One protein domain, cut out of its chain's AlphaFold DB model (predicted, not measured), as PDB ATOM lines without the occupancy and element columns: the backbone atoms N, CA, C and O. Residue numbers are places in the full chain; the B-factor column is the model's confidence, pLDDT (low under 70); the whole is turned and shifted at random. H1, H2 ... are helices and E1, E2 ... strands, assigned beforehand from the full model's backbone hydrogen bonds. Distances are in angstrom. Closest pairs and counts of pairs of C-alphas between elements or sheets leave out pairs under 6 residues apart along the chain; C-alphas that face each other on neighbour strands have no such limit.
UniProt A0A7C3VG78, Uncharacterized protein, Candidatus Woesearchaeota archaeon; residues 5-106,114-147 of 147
ATOM      1  N   LEU A   5       3.765 -18.785 -53.037       82.25
ATOM      2  CA  LEU A   5       2.490 -18.176 -52.646       82.25
ATOM      3  C   LEU A   5       1.696 -19.040 -51.656       82.25
ATOM      4  O   LEU A   5       1.114 -18.484 -50.731       82.25
ATOM      5  N   ASP A   6       1.732 -20.370 -51.778       86.12
ATOM      6  CA  ASP A   6       1.040 -21.279 -50.852       86.12
ATOM      7  C   ASP A   6       1.620 -21.136 -49.441       86.12
ATOM      8  O   ASP A   6       0.881 -20.943 -48.478       86.12
ATOM      9  N   THR A   7       2.955 -21.106 -49.333       87.44
ATOM     10  CA  THR A   7       3.649 -20.835 -48.066       87.44
ATOM     11  C   THR A   7       3.217 -19.496 -47.475       87.44
ATOM     12  O   THR A   7       2.986 -19.400 -46.269       87.44
ATOM     13  N   ALA A   8       3.090 -18.455 -48.301       87.31
ATOM     14  CA  ALA A   8       2.736 -17.133 -47.808       87.31
ATOM     15  C   ALA A   8       1.286 -17.038 -47.318       87.31
ATOM     16  O   ALA A   8       1.025 -16.442 -46.268       87.31
ATOM     17  N   LEU A   9       0.357 -17.683 -48.025       91.12
ATOM     18  CA  LEU A   9      -1.034 -17.813 -47.596       91.12
ATOM     19  C   LEU A   9      -1.142 -18.621 -46.296       91.12
ATOM     20  O   LEU A   9      -1.872 -18.229 -45.386       91.12
ATOM     21  N   ASP A  10      -0.386 -19.711 -46.171       91.94
ATOM     22  CA  ASP A  10      -0.369 -20.535 -44.961       91.94
ATOM     23  C   ASP A  10       0.217 -19.799 -43.758       91.94
ATOM     24  O   ASP A  10      -0.251 -19.987 -42.634       91.94
ATOM     25  N   VAL A  11       1.219 -18.938 -43.965       91.94
ATOM     26  CA  VAL A  11       1.706 -18.043 -42.911       91.94
ATOM     27  C   VAL A  11       0.620 -17.043 -42.525       91.94
ATOM     28  O   VAL A  11       0.320 -16.937 -41.339       91.94
ATOM     29  N   ALA A  12      -0.010 -16.360 -43.485       89.50
ATOM     30  CA  ALA A  12      -1.049 -15.366 -43.206       89.50
ATOM     31  C   ALA A  12      -2.230 -15.943 -42.404       89.50
ATOM     32  O   ALA A  12      -2.678 -15.324 -41.441       89.50
ATOM     33  N   ARG A  13      -2.671 -17.166 -42.733       88.75
ATOM     34  CA  ARG A  13      -3.768 -17.883 -42.049       88.75
ATOM     35  C   ARG A  13      -3.501 -18.201 -40.575       88.75
ATOM     36  O   ARG A  13      -4.437 -18.520 -39.850       88.75
ATOM     37  N   LYS A  14      -2.246 -18.144 -40.116       91.81
ATOM     38  CA  LYS A  14      -1.889 -18.353 -38.698       91.81
ATOM     39  C   LYS A  14      -2.163 -17.124 -37.827       91.81
ATOM     40  O   LYS A  14      -2.042 -17.216 -36.606       91.81
ATOM     41  N   PHE A  15      -2.480 -15.984 -38.436       91.44
ATOM     42  CA  PHE A  15      -2.676 -14.706 -37.757       91.44
ATOM     43  C   PHE A  15      -4.116 -14.206 -37.910       91.44
ATOM     44  O   PHE A  15      -4.928 -14.826 -38.589       91.44
ATOM     45  N   ASP A  16      -4.434 -13.088 -37.253       86.00
ATOM     46  CA  ASP A  16      -5.772 -12.479 -37.229       86.00
ATOM     47  C   ASP A  16      -6.071 -11.731 -38.544       86.00
ATOM     48  O   ASP A  16      -6.216 -10.508 -38.588       86.00
ATOM     49  N   ILE A  17      -6.074 -12.490 -39.639       90.50
ATOM     50  CA  ILE A  17      -6.353 -12.054 -41.005       90.50
ATOM     51  C   ILE A  17      -7.670 -12.697 -41.432       90.50
ATOM     52  O   ILE A  17      -7.827 -13.912 -41.347       90.50
ATOM     53  N   ASP A  18      -8.613 -11.885 -41.900       89.69
ATOM     54  CA  ASP A  18      -9.916 -12.376 -42.358       89.69
ATOM     55  C   ASP A  18      -9.813 -13.011 -43.745       89.69
ATOM     56  O   ASP A  18     -10.419 -14.041 -44.029       89.69
ATOM     57  N   GLU A  19      -8.997 -12.408 -44.607       91.56
ATOM     58  CA  GLU A  19      -8.813 -12.871 -45.973       91.56
ATOM     59  C   GLU A  19      -7.403 -12.585 -46.475       91.56
ATOM     60  O   GLU A  19      -6.816 -11.542 -46.183       91.56
ATOM     61  N   ALA A  20      -6.879 -13.520 -47.264       93.38
ATOM     62  CA  ALA A  20      -5.594 -13.412 -47.932       93.38
ATOM     63  C   ALA A  20      -5.770 -13.787 -49.407       93.38
ATOM     64  O   ALA A  20      -6.263 -14.872 -49.717       93.38
ATOM     65  N   ILE A  21      -5.375 -12.882 -50.297       93.12
ATOM     66  CA  ILE A  21      -5.497 -13.012 -51.750       93.12
ATOM     67  C   ILE A  21      -4.093 -12.968 -52.335       93.12
ATOM     68  O   ILE A  21      -3.351 -12.013 -52.106       93.12
ATOM     69  N   ASP A  22      -3.724 -13.985 -53.098       93.19
ATOM     70  CA  ASP A  22      -2.469 -14.015 -53.825       93.19
ATOM     71  C   ASP A  22      -2.574 -13.202 -55.126       93.19
ATOM     72  O   ASP A  22      -3.591 -13.209 -55.823       93.19
ATOM     73  N   LEU A  23      -1.528 -12.443 -55.456       94.00
ATOM     74  CA  LEU A  23      -1.484 -11.667 -56.692       94.00
ATOM     75  C   LEU A  23      -0.061 -11.483 -57.217       94.00
ATOM     76  O   LEU A  23       0.926 -11.569 -56.490       94.00
ATOM     77  N   TYR A  24       0.034 -11.149 -58.502       93.94
ATOM     78  CA  TYR A  24       1.246 -10.565 -59.068       93.94
ATOM     79  C   TYR A  24       1.309  -9.073 -58.749       93.94
ATOM     80  O   TYR A  24       0.291  -8.381 -58.817       93.94
ATOM     81  N   THR A  25       2.506  -8.554 -58.482       94.50
ATOM     82  CA  THR A  25       2.727  -7.125 -58.187       94.50
ATOM     83  C   THR A  25       2.283  -6.202 -59.321       94.50
ATOM     84  O   THR A  25       1.817  -5.100 -59.058       94.50
ATOM     85  N   SER A  26       2.278  -6.681 -60.570       94.38
ATOM     86  CA  SER A  26       1.715  -5.975 -61.735       94.38
ATOM     87  C   SER A  26       0.213  -5.663 -61.629       94.38
ATOM     88  O   SER A  26      -0.329  -4.903 -62.434       94.38
ATOM     89  N   LYS A  27      -0.494  -6.257 -60.660       94.75
ATOM     90  CA  LYS A  27      -1.897  -5.949 -60.361       94.75
ATOM     91  C   LYS A  27      -2.060  -4.858 -59.300       94.75
ATOM     92  O   LYS A  27      -3.171  -4.339 -59.192       94.75
ATOM     93  N   ILE A  28      -1.002  -4.485 -58.579       94.62
ATOM     94  CA  ILE A  28      -1.032  -3.424 -57.566       94.62
ATOM     95  C   ILE A  28      -1.185  -2.071 -58.262       94.62
ATOM     96  O   ILE A  28      -0.435  -1.735 -59.175       94.62
ATOM     97  N   GLU A  29      -2.190  -1.309 -57.844       92.44
ATOM     98  CA  GLU A  29      -2.420   0.053 -58.321       92.44
ATOM     99  C   GLU A  29      -1.514   1.034 -57.579       92.44
ATOM    100  O   GLU A  29      -1.517   1.095 -56.348       92.44
ATOM    101  N   VAL A  30      -0.761   1.827 -58.339       91.88
ATOM    102  CA  VAL A  30       0.107   2.888 -57.822       91.88
ATOM    103  C   VAL A  30      -0.229   4.179 -58.546       91.88
ATOM    104  O   VAL A  30      -0.230   4.213 -59.777       91.88
ATOM    105  N   ALA A  31      -0.492   5.252 -57.806       87.12
ATOM    106  CA  ALA A  31      -0.885   6.521 -58.402       87.12
ATOM    107  C   ALA A  31      -0.360   7.728 -57.619       87.12
ATOM    108  O   ALA A  31      -0.385   7.752 -56.392       87.12
ATOM    109  N   ASP A  32       0.055   8.774 -58.334       84.31
ATOM    110  CA  ASP A  32       0.660   9.962 -57.717       84.31
ATOM    111  C   ASP A  32      -0.320  10.717 -56.816       84.31
ATOM    112  O   ASP A  32       0.060  11.211 -55.755       84.31
ATOM    113  N   TRP A  33      -1.606  10.749 -57.186       80.94
ATOM    114  CA  TRP A  33      -2.642  11.412 -56.388       80.94
ATOM    115  C   TRP A  33      -2.771  10.800 -54.980       80.94
ATOM    116  O   TRP A  33      -3.107  11.519 -54.040       80.94
ATOM    117  N   VAL A  34      -2.442   9.511 -54.810       78.12
ATOM    118  CA  VAL A  34      -2.439   8.826 -53.505       78.12
ATOM    119  C   VAL A  34      -1.407   9.457 -52.577       78.12
ATOM    120  O   VAL A  34      -1.706   9.750 -51.423       78.12
ATOM    121  N   ALA A  35      -0.209   9.720 -53.103       75.69
ATOM    122  CA  ALA A  35       0.871  10.344 -52.350       75.69
ATOM    123  C   ALA A  35       0.699  11.854 -52.176       75.69
ATOM    124  O   ALA A  35       1.409  12.447 -51.372       75.69
ATOM    125  N   VAL A  36      -0.201  12.488 -52.935       73.62
ATOM    126  CA  VAL A  36      -0.575  13.901 -52.770       73.62
ATOM    127  C   VAL A  36      -1.646  14.066 -51.695       73.62
ATOM    128  O   VAL A  36      -1.624  15.060 -50.978       73.62
ATOM    129  N   LYS A  37      -2.553  13.097 -51.527       69.06
ATOM    130  CA  LYS A  37      -3.618  13.160 -50.514       69.06
ATOM    131  C   LYS A  37      -3.062  13.270 -49.091       69.06
ATOM    132  O   LYS A  37      -3.488  14.152 -48.348       69.06
ATOM    133  N   SER A  38      -2.049  12.470 -48.755       63.84
ATOM    134  CA  SER A  38      -1.354  12.580 -47.466       63.84
ATOM    135  C   SER A  38      -0.665  13.927 -47.285       63.84
ATOM    136  O   SER A  38      -0.403  14.311 -46.147       63.84
ATOM    137  N   ARG A  39      -0.412  14.683 -48.374       63.66
ATOM    138  CA  ARG A  39       0.337  15.941 -48.301       63.66
ATOM    139  C   ARG A  39      -0.357  17.074 -47.564       63.66
ATOM    140  O   ARG A  39       0.256  18.077 -47.202       63.66
ATOM    141  N   HIS A  40      -1.653  16.924 -47.374       62.41
ATOM    142  CA  HIS A  40      -2.484  17.936 -46.750       62.41
ATOM    143  C   HIS A  40      -2.846  17.581 -45.304       62.41
ATOM    144  O   HIS A  40      -3.519  18.366 -44.646       62.41
ATOM    145  N   LEU A  41      -2.360  16.442 -44.801       62.03
ATOM    146  CA  LEU A  41      -2.566  15.984 -43.432       62.03
ATOM    147  C   LEU A  41      -1.329  16.324 -42.589       62.03
ATOM    148  O   LEU A  41      -0.249  15.758 -42.776       62.03
ATOM    149  N   GLU A  42      -1.479  17.287 -41.678       59.22
ATOM    150  CA  GLU A  42      -0.392  17.806 -40.831       59.22
ATOM    151  C   GLU A  42       0.240  16.710 -39.958       59.22
ATOM    152  O   GLU A  42       1.461  16.656 -39.817       59.22
ATOM    153  N   GLU A  43      -0.581  15.769 -39.493       62.94
ATOM    154  CA  GLU A  43      -0.207  14.584 -38.713       62.94
ATOM    155  C   GLU A  43       0.775  13.628 -39.416       62.94
ATOM    156  O   GLU A  43       1.461  12.860 -38.745       62.94
ATOM    157  N   PHE A  44       0.919  13.699 -40.747       62.81
ATOM    158  CA  PHE A  44       1.859  12.850 -41.493       62.81
ATOM    159  C   PHE A  44       3.139  13.555 -41.928       62.81
ATOM    160  O   PHE A  44       4.011  12.886 -42.481       62.81
ATOM    161  N   ARG A  45       3.313  14.858 -41.660       64.31
ATOM    162  CA  ARG A  45       4.491  15.616 -42.130       64.31
ATOM    163  C   ARG A  45       5.823  14.955 -41.773       64.31
ATOM    164  O   ARG A  45       6.711  14.894 -42.619       64.31
ATOM    165  N   GLU A  46       5.955  14.434 -40.556       64.00
ATOM    166  CA  GLU A  46       7.184  13.759 -40.109       64.00
ATOM    167  C   GLU A  46       7.402  12.412 -40.813       64.00
ATOM    168  O   GLU A  46       8.530  12.042 -41.136       64.00
ATOM    169  N   SER A  47       6.319  11.703 -41.139       63.97
ATOM    170  CA  SER A  47       6.378  10.404 -41.822       63.97
ATOM    171  C   SER A  47       6.825  10.516 -43.282       63.97
ATOM    172  O   SER A  47       7.284   9.532 -43.862       63.97
ATOM    173  N   TRP A  48       6.734  11.697 -43.903       62.06
ATOM    174  CA  TRP A  48       7.110  11.852 -45.311       62.06
ATOM    175  C   TRP A  48       8.609  11.956 -45.542       62.06
ATOM    176  O   TRP A  48       9.064  11.639 -46.638       62.06
ATOM    177  N   ALA A  49       9.392  12.351 -44.535       63.56
ATOM    178  CA  ALA A  49      10.851  12.322 -44.644       63.56
ATOM    179  C   ALA A  49      11.374  10.897 -44.915       63.56
ATOM    180  O   ALA A  49      12.455  10.720 -45.472       63.56
ATOM    181  N   HIS A  50      10.575   9.889 -44.557       68.88
ATOM    182  CA  HIS A  50      10.876   8.470 -44.717       68.88
ATOM    183  C   HIS A  50       9.945   7.767 -45.717       68.88
ATOM    184  O   HIS A  50      10.008   6.547 -45.867       68.88
ATOM    185  N   ALA A  51       9.085   8.520 -46.412       76.75
ATOM    186  CA  ALA A  51       8.183   7.989 -47.423       76.75
ATOM    187  C   ALA A  51       8.961   7.473 -48.641       76.75
ATOM    188  O   ALA A  51       9.892   8.119 -49.127       76.75
ATOM    189  N   ILE A  52       8.549   6.320 -49.173       83.12
ATOM    190  CA  ILE A  52       9.106   5.789 -50.419       83.12
ATOM    191  C   ILE A  52       8.533   6.625 -51.572       83.12
ATOM    192  O   ILE A  52       7.313   6.655 -51.740       83.12
ATOM    193  N   PRO A  53       9.364   7.276 -52.409       86.88
ATOM    194  CA  PRO A  53       8.859   8.006 -53.567       86.88
ATOM    195  C   PRO A  53       8.036   7.096 -54.486       86.88
ATOM    196  O   PRO A  53       8.419   5.950 -54.717       86.88
ATOM    197  N   VAL A  54       6.949   7.609 -55.067       89.44
ATOM    198  CA  VAL A  54       6.027   6.818 -55.909       89.44
ATOM    199  C   VAL A  54       6.758   6.112 -57.057       89.44
ATOM    200  O   VAL A  54       6.578   4.915 -57.264       89.44
ATOM    201  N   GLU A  55       7.657   6.813 -57.749       90.38
ATOM    202  CA  GLU A  55       8.487   6.222 -58.809       90.38
ATOM    203  C   GLU A  55       9.398   5.105 -58.293       90.38
ATOM    204  O   GLU A  55       9.580   4.084 -58.957       90.38
ATOM    205  N   ARG A  56       9.927   5.248 -57.072       91.31
ATOM    206  CA  ARG A  56      10.718   4.186 -56.450       91.31
ATOM    207  C   ARG A  56       9.843   2.981 -56.111       91.31
ATOM    208  O   ARG A  56      10.281   1.859 -56.335       91.31
ATOM    209  N   MET A  57       8.616   3.195 -55.635       93.00
ATOM    210  CA  MET A  57       7.672   2.105 -55.382       93.00
ATOM    211  C   MET A  57       7.323   1.353 -56.675       93.00
ATOM    212  O   MET A  57       7.399   0.129 -56.699       93.00
ATOM    213  N   LYS A  58       7.051   2.063 -57.781       93.00
ATOM    214  CA  LYS A  58       6.835   1.440 -59.103       93.00
ATOM    215  C   LYS A  58       8.020   0.561 -59.520       93.00
ATOM    216  O   LYS A  58       7.820  -0.561 -59.971       93.00
ATOM    217  N   GLN A  59       9.253   1.041 -59.333       92.94
ATOM    218  CA  GLN A  59      10.458   0.258 -59.632       92.94
ATOM    219  C   GLN A  59      10.567  -1.005 -58.770       92.94
ATOM    220  O   GLN A  59      10.823  -2.075 -59.313       92.94
ATOM    221  N   LEU A  60      10.344  -0.897 -57.455       92.88
ATOM    222  CA  LEU A  60      10.380  -2.047 -56.543       92.88
ATOM    223  C   LEU A  60       9.372  -3.122 -56.973       92.88
ATOM    224  O   LEU A  60       9.729  -4.290 -57.091       92.88
ATOM    225  N   LEU A  61       8.134  -2.718 -57.271       93.44
ATOM    226  CA  LEU A  61       7.066  -3.627 -57.697       93.44
ATOM    227  C   LEU A  61       7.309  -4.271 -59.068       93.44
ATOM    228  O   LEU A  61       6.717  -5.304 -59.353       93.44
ATOM    229  N   HIS A  62       8.125  -3.670 -59.935       89.75
ATOM    230  CA  HIS A  62       8.420  -4.223 -61.260       89.75
ATOM    231  C   HIS A  62       9.684  -5.078 -61.305       89.75
ATOM    232  O   HIS A  62       9.755  -6.004 -62.113       89.75
ATOM    233  N   HIS A  63      10.691  -4.749 -60.497       89.94
ATOM    234  CA  HIS A  63      12.023  -5.339 -60.621       89.94
ATOM    235  C   HIS A  63      12.396  -6.246 -59.454       89.94
ATOM    236  O   HIS A  63      13.036  -7.271 -59.677       89.94
ATOM    237  N   ASP A  64      11.979  -5.892 -58.238       91.69
ATOM    238  CA  ASP A  64      12.480  -6.531 -57.020       91.69
ATOM    239  C   ASP A  64      11.453  -7.492 -56.405       91.69
ATOM    240  O   ASP A  64      11.834  -8.434 -55.711       91.69
ATOM    241  N   TYR A  65      10.164  -7.279 -56.690       93.56
ATOM    242  CA  TYR A  65       9.053  -8.086 -56.191       93.56
ATOM    243  C   TYR A  65       8.135  -8.497 -57.334       93.56
ATOM    244  O   TYR A  65       7.593  -7.642 -58.029       93.56
ATOM    245  N   THR A  66       7.920  -9.797 -57.521       91.56
ATOM    246  CA  THR A  66       7.044 -10.309 -58.593       91.56
ATOM    247  C   THR A  66       5.679 -10.753 -58.078       91.56
ATOM    248  O   THR A  66       4.690 -10.774 -58.820       91.56
ATOM    249  N   LYS A  67       5.610 -11.089 -56.790       93.81
ATOM    250  CA  LYS A  67       4.447 -11.667 -56.124       93.81
ATOM    251  C   LYS A  67       4.079 -10.846 -54.898       93.81
ATOM    252  O   LYS A  67       4.912 -10.165 -54.308       93.81
ATOM    253  N   ALA A  68       2.817 -10.914 -54.508       95.19
ATOM    254  CA  ALA A  68       2.346 -10.314 -53.277       95.19
ATOM    255  C   ALA A  68       1.153 -11.081 -52.709       95.19
ATOM    256  O   ALA A  68       0.482 -11.839 -53.413       95.19
ATOM    257  N   VAL A  69       0.878 -10.841 -51.431       95.00
ATOM    258  CA  VAL A  69      -0.369 -11.243 -50.781       95.00
ATOM    259  C   VAL A  69      -1.083  -9.991 -50.288       95.00
ATOM    260  O   VAL A  69      -0.525  -9.225 -49.502       95.00
ATOM    261  N   LEU A  70      -2.309  -9.781 -50.759       94.31
ATOM    262  CA  LEU A  70      -3.231  -8.770 -50.256       94.31
ATOM    263  C   LEU A  70      -4.001  -9.363 -49.074       94.31
ATOM    264  O   LEU A  70      -4.650 -10.397 -49.201       94.31
ATOM    265  N   LEU A  71      -3.917  -8.706 -47.927       94.00
ATOM    266  CA  LEU A  71      -4.462  -9.146 -46.650       94.00
ATOM    267  C   LEU A  71      -5.562  -8.188 -46.207       94.00
ATOM    268  O   LEU A  71      -5.366  -6.975 -46.264       94.00
ATOM    269  N   LEU A  72      -6.683  -8.724 -45.729       91.44
ATOM    270  CA  LEU A  72      -7.789  -7.961 -45.151       91.44
ATOM    271  C   LEU A  72      -7.945  -8.323 -43.671       91.44
ATOM    272  O   LEU A  72      -7.933  -9.498 -43.303       91.44
ATOM    273  N   GLY A  73      -8.086  -7.312 -42.821       88.94
ATOM    274  CA  GLY A  73      -8.310  -7.452 -41.385       88.94
ATOM    275  C   GLY A  73      -9.684  -6.956 -40.948       88.94
ATOM    276  O   GLY A  73     -10.442  -6.387 -41.729       88.94
ATOM    277  N   LYS A  74      -9.982  -7.130 -39.658       83.31
ATOM    278  CA  LYS A  74     -11.190  -6.585 -39.009       83.31
ATOM    279  C   LYS A  74     -10.877  -5.432 -38.065       83.31
ATOM    280  O   LYS A  74     -11.591  -4.437 -38.048       83.31
ATOM    281  N   ASP A  75      -9.796  -5.564 -37.304       84.56
ATOM    282  CA  ASP A  75      -9.361  -4.604 -36.294       84.56
ATOM    283  C   ASP A  75      -8.021  -3.989 -36.709       84.56
ATOM    284  O   ASP A  75      -7.040  -4.708 -36.884       84.56
ATOM    285  N   ALA A  76      -7.965  -2.666 -36.884       80.62
ATOM    286  CA  ALA A  76      -6.783  -1.990 -37.427       80.62
ATOM    287  C   ALA A  76      -5.527  -2.169 -36.555       80.62
ATOM    288  O   ALA A  76      -4.413  -2.314 -37.074       80.62
ATOM    289  N   LYS A  77      -5.701  -2.203 -35.227       81.12
ATOM    290  CA  LYS A  77      -4.597  -2.321 -34.272       81.12
ATOM    291  C   LYS A  77      -3.999  -3.726 -34.311       81.12
ATOM    292  O   LYS A  77      -2.800  -3.876 -34.546       81.12
ATOM    293  N   LYS A  78      -4.833  -4.758 -34.162       87.50
ATOM    294  CA  LYS A  78      -4.404  -6.166 -34.248       87.50
ATOM    295  C   LYS A  78      -3.875  -6.525 -35.630       87.50
ATOM    296  O   LYS A  78      -2.957  -7.339 -35.748       87.50
ATOM    297  N   PHE A  79      -4.427  -5.910 -36.672       89.12
ATOM    298  CA  PHE A  79      -3.993  -6.129 -38.042       89.12
ATOM    299  C   PHE A  79      -2.551  -5.665 -38.257       89.12
ATOM    300  O   PHE A  79      -1.730  -6.425 -38.767       89.12
ATOM    301  N   THR A  80      -2.204  -4.465 -37.783       86.94
ATOM    302  CA  THR A  80      -0.832  -3.940 -37.881       86.94
ATOM    303  C   THR A  80       0.166  -4.828 -37.128       86.94
ATOM    304  O   THR A  80       1.228  -5.160 -37.653       86.94
ATOM    305  N   GLU A  81      -0.190  -5.297 -35.927       90.62
ATOM    306  CA  GLU A  81       0.641  -6.253 -35.179       90.62
ATOM    307  C   GLU A  81       0.796  -7.596 -35.910       90.62
ATOM    308  O   GLU A  81       1.860  -8.220 -35.860       90.62
ATOM    309  N   SER A  82      -0.261  -8.052 -36.587       93.44
ATOM    310  CA  SER A  82      -0.251  -9.288 -37.371       93.44
ATOM    311  C   SER A  82       0.654  -9.166 -38.592       93.44
ATOM    312  O   SER A  82       1.440 -10.075 -38.835       93.44
ATOM    313  N   LEU A  83       0.635  -8.031 -39.301       92.94
ATOM    314  CA  LEU A  83       1.518  -7.784 -40.446       92.94
ATOM    315  C   LEU A  83       3.001  -7.899 -40.081       92.94
ATOM    316  O   LEU A  83       3.747  -8.575 -40.785       92.94
ATOM    317  N   ILE A  84       3.415  -7.329 -38.945       92.31
ATOM    318  CA  ILE A  84       4.806  -7.421 -38.467       92.31
ATOM    319  C   ILE A  84       5.196  -8.879 -38.187       92.31
ATOM    320  O   ILE A  84       6.323  -9.300 -38.457       92.31
ATOM    321  N   LYS A  85       4.281  -9.677 -37.626       95.31
ATOM    322  CA  LYS A  85       4.536 -11.099 -37.355       95.31
ATOM    323  C   LYS A  85       4.576 -11.918 -38.646       95.31
ATOM    324  O   LYS A  85       5.447 -12.773 -38.774       95.31
ATOM    325  N   ILE A  86       3.682 -11.631 -39.593       95.00
ATOM    326  CA  ILE A  86       3.644 -12.263 -40.915       95.00
ATOM    327  C   ILE A  86       4.950 -12.002 -41.657       95.00
ATOM    328  O   ILE A  86       5.578 -12.959 -42.093       95.00
ATOM    329  N   GLU A  87       5.395 -10.746 -41.740       94.75
ATOM    330  CA  GLU A  87       6.665 -10.380 -42.377       94.75
ATOM    331  C   GLU A  87       7.827 -11.195 -41.795       94.75
ATOM    332  O   GLU A  87       8.526 -11.895 -42.527       94.75
ATOM    333  N   ARG A  88       7.963 -11.210 -40.462       94.75
ATOM    334  CA  ARG A  88       9.012 -11.970 -39.762       94.75
ATOM    335  C   ARG A  88       8.955 -13.468 -40.039       94.75
ATOM    336  O   ARG A  88      10.001 -14.101 -40.174       94.75
ATOM    337  N   GLU A  89       7.765 -14.058 -40.063       95.06
ATOM    338  CA  GLU A  89       7.615 -15.483 -40.347       95.06
ATOM    339  C   GLU A  89       7.918 -15.791 -41.815       95.06
ATOM    340  O   GLU A  89       8.618 -16.761 -42.092       95.06
ATOM    341  N   LEU A  90       7.498 -14.952 -42.758       94.12
ATOM    342  CA  LEU A  90       7.842 -15.109 -44.172       94.12
ATOM    343  C   LEU A  90       9.353 -15.024 -44.400       94.12
ATOM    344  O   LEU A  90       9.903 -15.876 -45.100       94.12
ATOM    345  N   SER A  91      10.041 -14.091 -43.733       93.19
ATOM    346  CA  SER A  91      11.505 -14.007 -43.773       93.19
ATOM    347  C   SER A  91      12.183 -15.300 -43.326       93.19
ATOM    348  O   SER A  91      13.157 -15.728 -43.941       93.19
ATOM    349  N   LYS A  92      11.645 -15.976 -42.302       92.81
ATOM    350  CA  LYS A  92      12.153 -17.282 -41.845       92.81
ATOM    351  C   LYS A  92      11.787 -18.438 -42.781       92.81
ATOM    352  O   LYS A  92      12.467 -19.458 -42.763       92.81
ATOM    353  N   ASN A  93      10.730 -18.295 -43.578       90.12
ATOM    354  CA  ASN A  93      10.186 -19.338 -44.451       90.12
ATOM    355  C   ASN A  93      10.594 -19.164 -45.928       90.12
ATOM    356  O   ASN A  93       9.904 -19.648 -46.824       90.12
ATOM    357  N   GLY A  94      11.731 -18.510 -46.186       89.06
ATOM    358  CA  GLY A  94      12.330 -18.435 -47.522       89.06
ATOM    359  C   GLY A  94      12.014 -17.170 -48.318       89.06
ATOM    360  O   GLY A  94      12.370 -17.121 -49.490       89.06
ATOM    361  N   PHE A  95      11.411 -16.150 -47.694       91.75
ATOM    362  CA  PHE A  95      11.209 -14.819 -48.284       91.75
ATOM    363  C   PHE A  95      12.009 -13.758 -47.520       91.75
ATOM    364  O   PHE A  95      11.418 -12.915 -46.843       91.75
ATOM    365  N   PRO A  96      13.353 -13.773 -47.562       91.31
ATOM    366  CA  PRO A  96      14.183 -12.842 -46.795       91.31
ATOM    367  C   PRO A  96      13.898 -11.366 -47.102       91.31
ATOM    368  O   PRO A  96      14.163 -10.519 -46.254       91.31
ATOM    369  N   LYS A  97      13.337 -11.059 -48.280       91.81
ATOM    370  CA  LYS A  97      12.898  -9.709 -48.665       91.81
ATOM    371  C   LYS A  97      11.417  -9.427 -48.401       91.81
ATOM    372  O   LYS A  97      10.922  -8.416 -48.882       91.81
ATOM    373  N   ALA A  98      10.692 -10.296 -47.691       93.50
ATOM    374  CA  ALA A  98       9.285 -10.053 -47.381       93.50
ATOM    375  C   ALA A  98       9.108  -8.654 -46.776       93.50
ATOM    376  O   ALA A  98       9.807  -8.298 -45.828       93.50
ATOM    377  N   PHE A  99       8.195  -7.876 -47.352       91.38
ATOM    378  CA  PHE A  99       7.986  -6.483 -46.973       91.38
ATOM    379  C   PHE A  99       6.495  -6.187 -46.879       91.38
ATOM    380  O   PHE A  99       5.781  -6.229 -47.885       91.38
ATOM    381  N   ALA A 100       6.014  -5.934 -45.664       92.25
ATOM    382  CA  ALA A 100       4.617  -5.692 -45.366       92.25
ATOM    383  C   ALA A 100       4.314  -4.194 -45.307       92.25
ATOM    384  O   ALA A 100       4.917  -3.423 -44.563       92.25
ATOM    385  N   LEU A 101       3.309  -3.790 -46.069       90.62
ATOM    386  CA  LEU A 101       2.756  -2.446 -46.071       90.62
ATOM    387  C   LEU A 101       1.326  -2.502 -45.540       90.62
ATOM    388  O   LEU A 101       0.600  -3.451 -45.828       90.62
ATOM    389  N   ALA A 102       0.909  -1.481 -44.793       87.56
ATOM    390  CA  ALA A 102      -0.415  -1.398 -44.183       87.56
ATOM    391  C   ALA A 102      -1.165  -0.143 -44.649       87.56
ATOM    392  O   ALA A 102      -0.576   0.920 -44.827       87.56
ATOM    393  N   ALA A 103      -2.478  -0.268 -44.798       82.19
ATOM    394  CA  ALA A 103      -3.431   0.810 -45.003       82.19
ATOM    395  C   ALA A 103      -4.679   0.515 -44.168       82.19
ATOM    396  O   ALA A 103      -5.123  -0.625 -44.093       82.19
ATOM    397  N   GLY A 104      -5.293   1.513 -43.551       70.00
ATOM    398  CA  GLY A 104      -6.494   1.282 -42.756       70.00
ATOM    399  C   GLY A 104      -7.287   2.556 -42.526       70.00
ATOM    400  O   GLY A 104      -6.780   3.644 -42.806       70.00
ATOM    401  N   PRO A 105      -8.535   2.429 -42.050       61.31
ATOM    402  CA  PRO A 105      -9.316   3.583 -41.635       61.31
ATOM    403  C   PRO A 105      -8.577   4.321 -40.510       61.31
ATOM    404  O   PRO A 105      -8.164   3.706 -39.529       61.31
ATOM    405  N   GLN A 106      -8.392   5.630 -40.673       56.53
ATOM    406  CA  GLN A 106      -7.852   6.504 -39.634       56.53
ATOM    407  C   GLN A 106      -8.988   7.112 -38.822       56.53
ATOM    408  O   GLN A 106      -9.985   7.575 -39.381       56.53
ATOM    409  N   ARG A 114     -10.899   5.569 -48.590       57.59
ATOM    410  CA  ARG A 114     -10.031   4.838 -49.535       57.59
ATOM    411  C   ARG A 114      -8.777   4.423 -48.777       57.59
ATOM    412  O   ARG A 114      -7.883   5.243 -48.613       57.59
ATOM    413  N   PRO A 115      -8.716   3.186 -48.280       57.75
ATOM    414  CA  PRO A 115      -7.502   2.669 -47.679       57.75
ATOM    415  C   PRO A 115      -6.424   2.684 -48.761       57.75
ATOM    416  O   PRO A 115      -6.518   2.015 -49.794       57.75
ATOM    417  N   SER A 116      -5.439   3.534 -48.532       59.16
ATOM    418  CA  SER A 116      -4.284   3.740 -49.382       59.16
ATOM    419  C   SER A 116      -3.042   3.766 -48.515       59.16
ATOM    420  O   SER A 116      -3.075   4.221 -47.374       59.16
ATOM    421  N   MET A 117      -1.938   3.270 -49.058       75.25
ATOM    422  CA  MET A 117      -0.635   3.354 -48.406       75.25
ATOM    423  C   MET A 117      -0.018   4.669 -48.869       75.25
ATOM    424  O   MET A 117       0.776   4.730 -49.809       75.25
ATOM    425  N   GLU A 118      -0.514   5.757 -48.282       69.94
ATOM    426  CA  GLU A 118      -0.362   7.104 -48.836       69.94
ATOM    427  C   GLU A 118       1.097   7.567 -48.901       69.94
ATOM    428  O   GLU A 118       1.469   8.329 -49.786       69.94
ATOM    429  N   THR A 119       1.959   7.059 -48.025       70.44
ATOM    430  CA  THR A 119       3.397   7.364 -48.027       70.44
ATOM    431  C   THR A 119       4.173   6.659 -49.139       70.44
ATOM    432  O   THR A 119       5.327   7.001 -49.362       70.44
ATOM    433  N   CYS A 120       3.585   5.699 -49.860       76.25
ATOM    434  CA  CYS A 120       4.258   5.007 -50.964       76.25
ATOM    435  C   CYS A 120       3.454   4.963 -52.273       76.25
ATOM    436  O   CYS A 120       3.869   4.325 -53.240       76.25
ATOM    437  N   GLY A 121       2.324   5.673 -52.329       85.75
ATOM    438  CA  GLY A 121       1.526   5.832 -53.544       85.75
ATOM    439  C   GLY A 121       0.670   4.624 -53.925       85.75
ATOM    440  O   GLY A 121       0.072   4.645 -54.998       85.75
ATOM    441  N   ILE A 122       0.590   3.583 -53.087       89.88
ATOM    442  CA  ILE A 122      -0.222   2.398 -53.389       89.88
ATOM    443  C   ILE A 122      -1.694   2.667 -53.073       89.88
ATOM    444  O   ILE A 122      -2.086   2.935 -51.932       89.88
ATOM    445  N   ASP A 123      -2.528   2.513 -54.094       89.25
ATOM    446  CA  ASP A 123      -3.978   2.523 -53.991       89.25
ATOM    447  C   ASP A 123      -4.483   1.118 -53.642       89.25
ATOM    448  O   ASP A 123      -4.852   0.309 -54.501       89.25
ATOM    449  N   ALA A 124      -4.470   0.805 -52.347       88.50
ATOM    450  CA  ALA A 124      -4.820  -0.524 -51.866       88.50
ATOM    451  C   ALA A 124      -6.302  -0.863 -52.138       88.50
ATOM    452  O   ALA A 124      -6.612  -1.998 -52.494       88.50
ATOM    453  N   LEU A 125      -7.216   0.116 -52.089       85.94
ATOM    454  CA  LEU A 125      -8.616  -0.105 -52.480       85.94
ATOM    455  C   LEU A 125      -8.780  -0.336 -53.981       85.94
ATOM    456  O   LEU A 125      -9.537  -1.217 -54.381       85.94
ATOM    457  N   GLY A 126      -8.115   0.465 -54.819       88.25
ATOM    458  CA  GLY A 126      -8.132   0.271 -56.270       88.25
ATOM    459  C   GLY A 126      -7.584  -1.100 -56.647       88.25
ATOM    460  O   GLY A 126      -8.166  -1.791 -57.482       88.25
ATOM    461  N   THR A 127      -6.542  -1.537 -55.937       91.69
ATOM    462  CA  THR A 127      -6.013  -2.900 -56.026       91.69
ATOM    463  C   THR A 127      -7.080  -3.927 -55.640       91.69
ATOM    464  O   THR A 127      -7.386  -4.796 -56.452       91.69
ATOM    465  N   LEU A 128      -7.719  -3.806 -54.467       90.44
ATOM    466  CA  LEU A 128      -8.764  -4.734 -54.009       90.44
ATOM    467  C   LEU A 128      -9.944  -4.831 -54.989       90.44
ATOM    468  O   LEU A 128     -10.432  -5.928 -55.261       90.44
ATOM    469  N   LYS A 129     -10.384  -3.707 -55.564       89.31
ATOM    470  CA  LYS A 129     -11.508  -3.653 -56.517       89.31
ATOM    471  C   LYS A 129     -11.273  -4.461 -57.798       89.31
ATOM    472  O   LYS A 129     -12.236  -4.836 -58.461       89.31
ATOM    473  N   LYS A 130     -10.020  -4.781 -58.141       90.81
ATOM    474  CA  LYS A 130      -9.711  -5.713 -59.242       90.81
ATOM    475  C   LYS A 130     -10.086  -7.160 -58.922       90.81
ATOM    476  O   LYS A 130     -10.302  -7.940 -59.845       90.81
ATOM    477  N   PHE A 131     -10.160  -7.508 -57.639       89.62
ATOM    478  CA  PHE A 131     -10.440  -8.859 -57.150       89.62
ATOM    479  C   PHE A 131     -11.856  -8.986 -56.579       89.62
ATOM    480  O   PHE A 131     -12.466 -10.049 -56.679       89.62
ATOM    481  N   LYS A 132     -12.418  -7.900 -56.031       86.75
ATOM    482  CA  LYS A 132     -13.759  -7.871 -55.436       86.75
ATOM    483  C   LYS A 132     -14.657  -6.817 -56.074       86.75
ATOM    484  O   LYS A 132     -14.349  -5.631 -56.053       86.75
ATOM    485  N   LYS A 133     -15.810  -7.262 -56.593       71.44
ATOM    486  CA  LYS A 133     -16.819  -6.393 -57.229       71.44
ATOM    487  C   LYS A 133     -17.610  -5.547 -56.225       71.44
ATOM    488  O   LYS A 133     -17.945  -4.414 -56.547       71.44
ATOM    489  N   ASN A 134     -17.850  -6.078 -55.025       71.31
ATOM    490  CA  ASN A 134     -18.576  -5.400 -53.951       71.31
ATOM    491  C   ASN A 134     -17.647  -5.284 -52.738       71.31
ATOM    492  O   ASN A 134     -17.260  -6.292 -52.147       71.31
ATOM    493  N   VAL A 135     -17.236  -4.057 -52.427       70.88
ATOM    494  CA  VAL A 135     -16.442  -3.721 -51.242       70.88
ATOM    495  C   VAL A 135     -17.302  -2.754 -50.437       70.88
ATOM    496  O   VAL A 135     -17.247  -1.546 -50.653       70.88
ATOM    497  N   ASP A 136     -18.163  -3.320 -49.588       62.00
ATOM    498  CA  ASP A 136     -19.208  -2.585 -48.857       62.00
ATOM    499  C   ASP A 136     -18.659  -1.858 -47.618       62.00
ATOM    500  O   ASP A 136     -19.310  -0.986 -47.049       62.00
ATOM    501  N   SER A 137     -17.438  -2.201 -47.201       68.25
ATOM    502  CA  SER A 137     -16.722  -1.572 -46.097       68.25
ATOM    503  C   SER A 137     -15.236  -1.426 -46.424       68.25
ATOM    504  O   SER A 137     -14.704  -2.073 -47.324       68.25
ATOM    505  N   CYS A 138     -14.562  -0.531 -45.703       74.25
ATOM    506  CA  CYS A 138     -13.126  -0.291 -45.803       74.25
ATOM    507  C   CYS A 138     -12.406  -1.044 -44.668       74.25
ATOM    508  O   CYS A 138     -12.183  -0.451 -43.606       74.25
ATOM    509  N   PRO A 139     -12.060  -2.334 -44.835       83.62
ATOM    510  CA  PRO A 139     -11.296  -3.040 -43.818       83.62
ATOM    511  C   PRO A 139      -9.875  -2.462 -43.714       83.62
ATOM    512  O   PRO A 139      -9.374  -1.861 -44.671       83.62
ATOM    513  N   PRO A 140      -9.180  -2.670 -42.584       87.50
ATOM    514  CA  PRO A 140      -7.724  -2.676 -42.566       87.50
ATOM    515  C   PRO A 140      -7.194  -3.591 -43.672       87.50
ATOM    516  O   PRO A 140      -7.668  -4.713 -43.841       87.50
ATOM    517  N   MET A 141      -6.226  -3.107 -44.435       90.38
ATOM    518  CA  MET A 141      -5.632  -3.814 -45.556       90.38
ATOM    519  C   MET A 141      -4.122  -3.774 -45.498       90.38
ATOM    520  O   MET A 141      -3.513  -2.806 -45.052       90.38
ATOM    521  N   GLY A 142      -3.505  -4.827 -46.000       92.06
ATOM    522  CA  GLY A 142      -2.065  -4.947 -46.048       92.06
ATOM    523  C   GLY A 142      -1.637  -5.622 -47.326       92.06
ATOM    524  O   GLY A 142      -2.378  -6.409 -47.900       92.06
ATOM    525  N   ILE A 143      -0.445  -5.296 -47.792       93.56
ATOM    526  CA  ILE A 143       0.166  -5.939 -48.947       93.56
ATOM    527  C   ILE A 143       1.530  -6.402 -48.485       93.56
ATOM    528  O   ILE A 143       2.335  -5.588 -48.039       93.56
ATOM    529  N   VAL A 144       1.775  -7.701 -48.587       94.44
ATOM    530  CA  VAL A 144       3.094  -8.271 -48.335       94.44
ATOM    531  C   VAL A 144       3.734  -8.598 -49.668       94.44
ATOM    532  O   VAL A 144       3.221  -9.442 -50.401       94.44
ATOM    533  N   LEU A 145       4.820  -7.905 -49.994       94.25
ATOM    534  CA  LEU A 145       5.590  -8.125 -51.211       94.25
ATOM    535  C   LEU A 145       6.539  -9.311 -51.033       94.25
ATOM    536  O   LEU A 145       7.144  -9.473 -49.974       94.25
ATOM    537  N   LEU A 146       6.655 -10.127 -52.078       92.62
ATOM    538  CA  LEU A 146       7.453 -11.347 -52.129       92.62
ATOM    539  C   LEU A 146       8.313 -11.335 -53.404       92.62
ATOM    540  O   LEU A 146       7.840 -10.920 -54.469       92.62
ATOM    541  N   GLU A 147       9.572 -11.763 -53.285       86.81
ATOM    542  CA  GLU A 147      10.492 -11.881 -54.428       86.81
ATOM    543  C   GLU A 147      10.056 -12.966 -55.429       86.81
ATOM    544  O   GLU A 147       9.623 -14.061 -54.995       86.81
TER     545      GLU A 147
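What this domain is: This is residues 5 to 106 and 114 to 147 of the 147 residues of an uncharacterized protein of Candidatus Woesearchaeota archaeon (UniProt A0A7C3VG78). A strongly twisted sheet of four strands has H1 and H5 packed on one face and the short helix H6 on the opposite face. H2 and H3 lie off the sheet at one end of the domain, and H4 runs back from them to graze the sheet. The printed part has 136 residues with six named helices and four named strands, in the order H1 E1 H2 H3 H4 E2 H5 E3 H6 E4; the sheet runs E1 E2 E4 E3, all antiparallel, and the class is mixed, helices and strands. The whole is compact and rounded, with a radius of gyration of the C-alphas of 14.0 A and spans of 39 by 33 by 29 A.

Where its parts are: The sheet holds E1, residues 19 to 24, 16.7 A; E2, residues 67 to 72, 16.8 A; E4, residues 141 to 146, 16.5 A; and E3, residues 99 to 103, 13.7 A. C-alpha 146, where E4 ends, is at (7.453, -11.347, -52.129). The longest helix is H5, residues 76 to 92, 24.7 A, beginning at C-alpha 76 (-6.783, -1.990, -37.427). H1 is residues 5 to 12, with C-alpha 5 at (2.490, -18.176, -52.646). H2 is residues 32 to 40, 13.9 A; H3, residues 46 to 50; H4, residues 54 to 64, 14.9 A; H6, residues 124 to 129.

How they stand to each other: E1 and E3 are the edge strands. Within hydrogen-bond range are N 21 and O 70 across the neighbour strands E1 and E2, at 2.8 A, N 144 and O 69 across the neighbours E4 and E2, at 2.9 A, and N 141 and O 103 across the neighbours E4 and E3, at 2.7 A. E2, H5 and E3 form a split strand-helix-strand unit, two strands running the same way with E4 between them in the sheet; its crossover is right-handed. H5 is over E4 and E3 at a height over the sheet of 9.0 A, along the strands, at 7 degrees to E4 on the local plane; its closest C-alphas to E3 are Glu 87 and Ala 100, 5.9 A. On the same face, H1 is over E2 at a height of 8.6 A. H5, with residues 86 to 90 alone, touches H1 at a steep tilt of 47 degrees, opposite ways; the closest C-alphas, Ala 12 and Ile 86, are 6.1 A apart. On the opposite face H6 runs across the strands, at 87 degrees to E2 on the local plane. H4 only grazes the sheet, with residues 60 to 64. H2 and H4 are close but not clearly touching, the C-alphas of Asp 32 and Val 54 being the closest at 6.5 A; H3 is apart from H4. Every O i to N i+4 pair is within hydrogen-bond range in H1, H4, H5 and H6, against 2 of 5 in H2 and 0 of 1 in H3, where O i to N i+3 pairs within range are 5 of 6 and 1 of 2.

The domain as a whole: The two C-alphas farthest apart, Asp 6 and Glu 42, are 40.4 A apart. Residues 107 to 113 are not printed, in the link across the cut from E3 to H6; C-alphas 106 and 114 are 10.3 A apart. H6 to E4 is a long link of 11 residues. The mean pLDDT of the printed part is 84.5; residues under 70 are 37 to 50, 105 to 106, 114 to 116, 118 and 136 to 137.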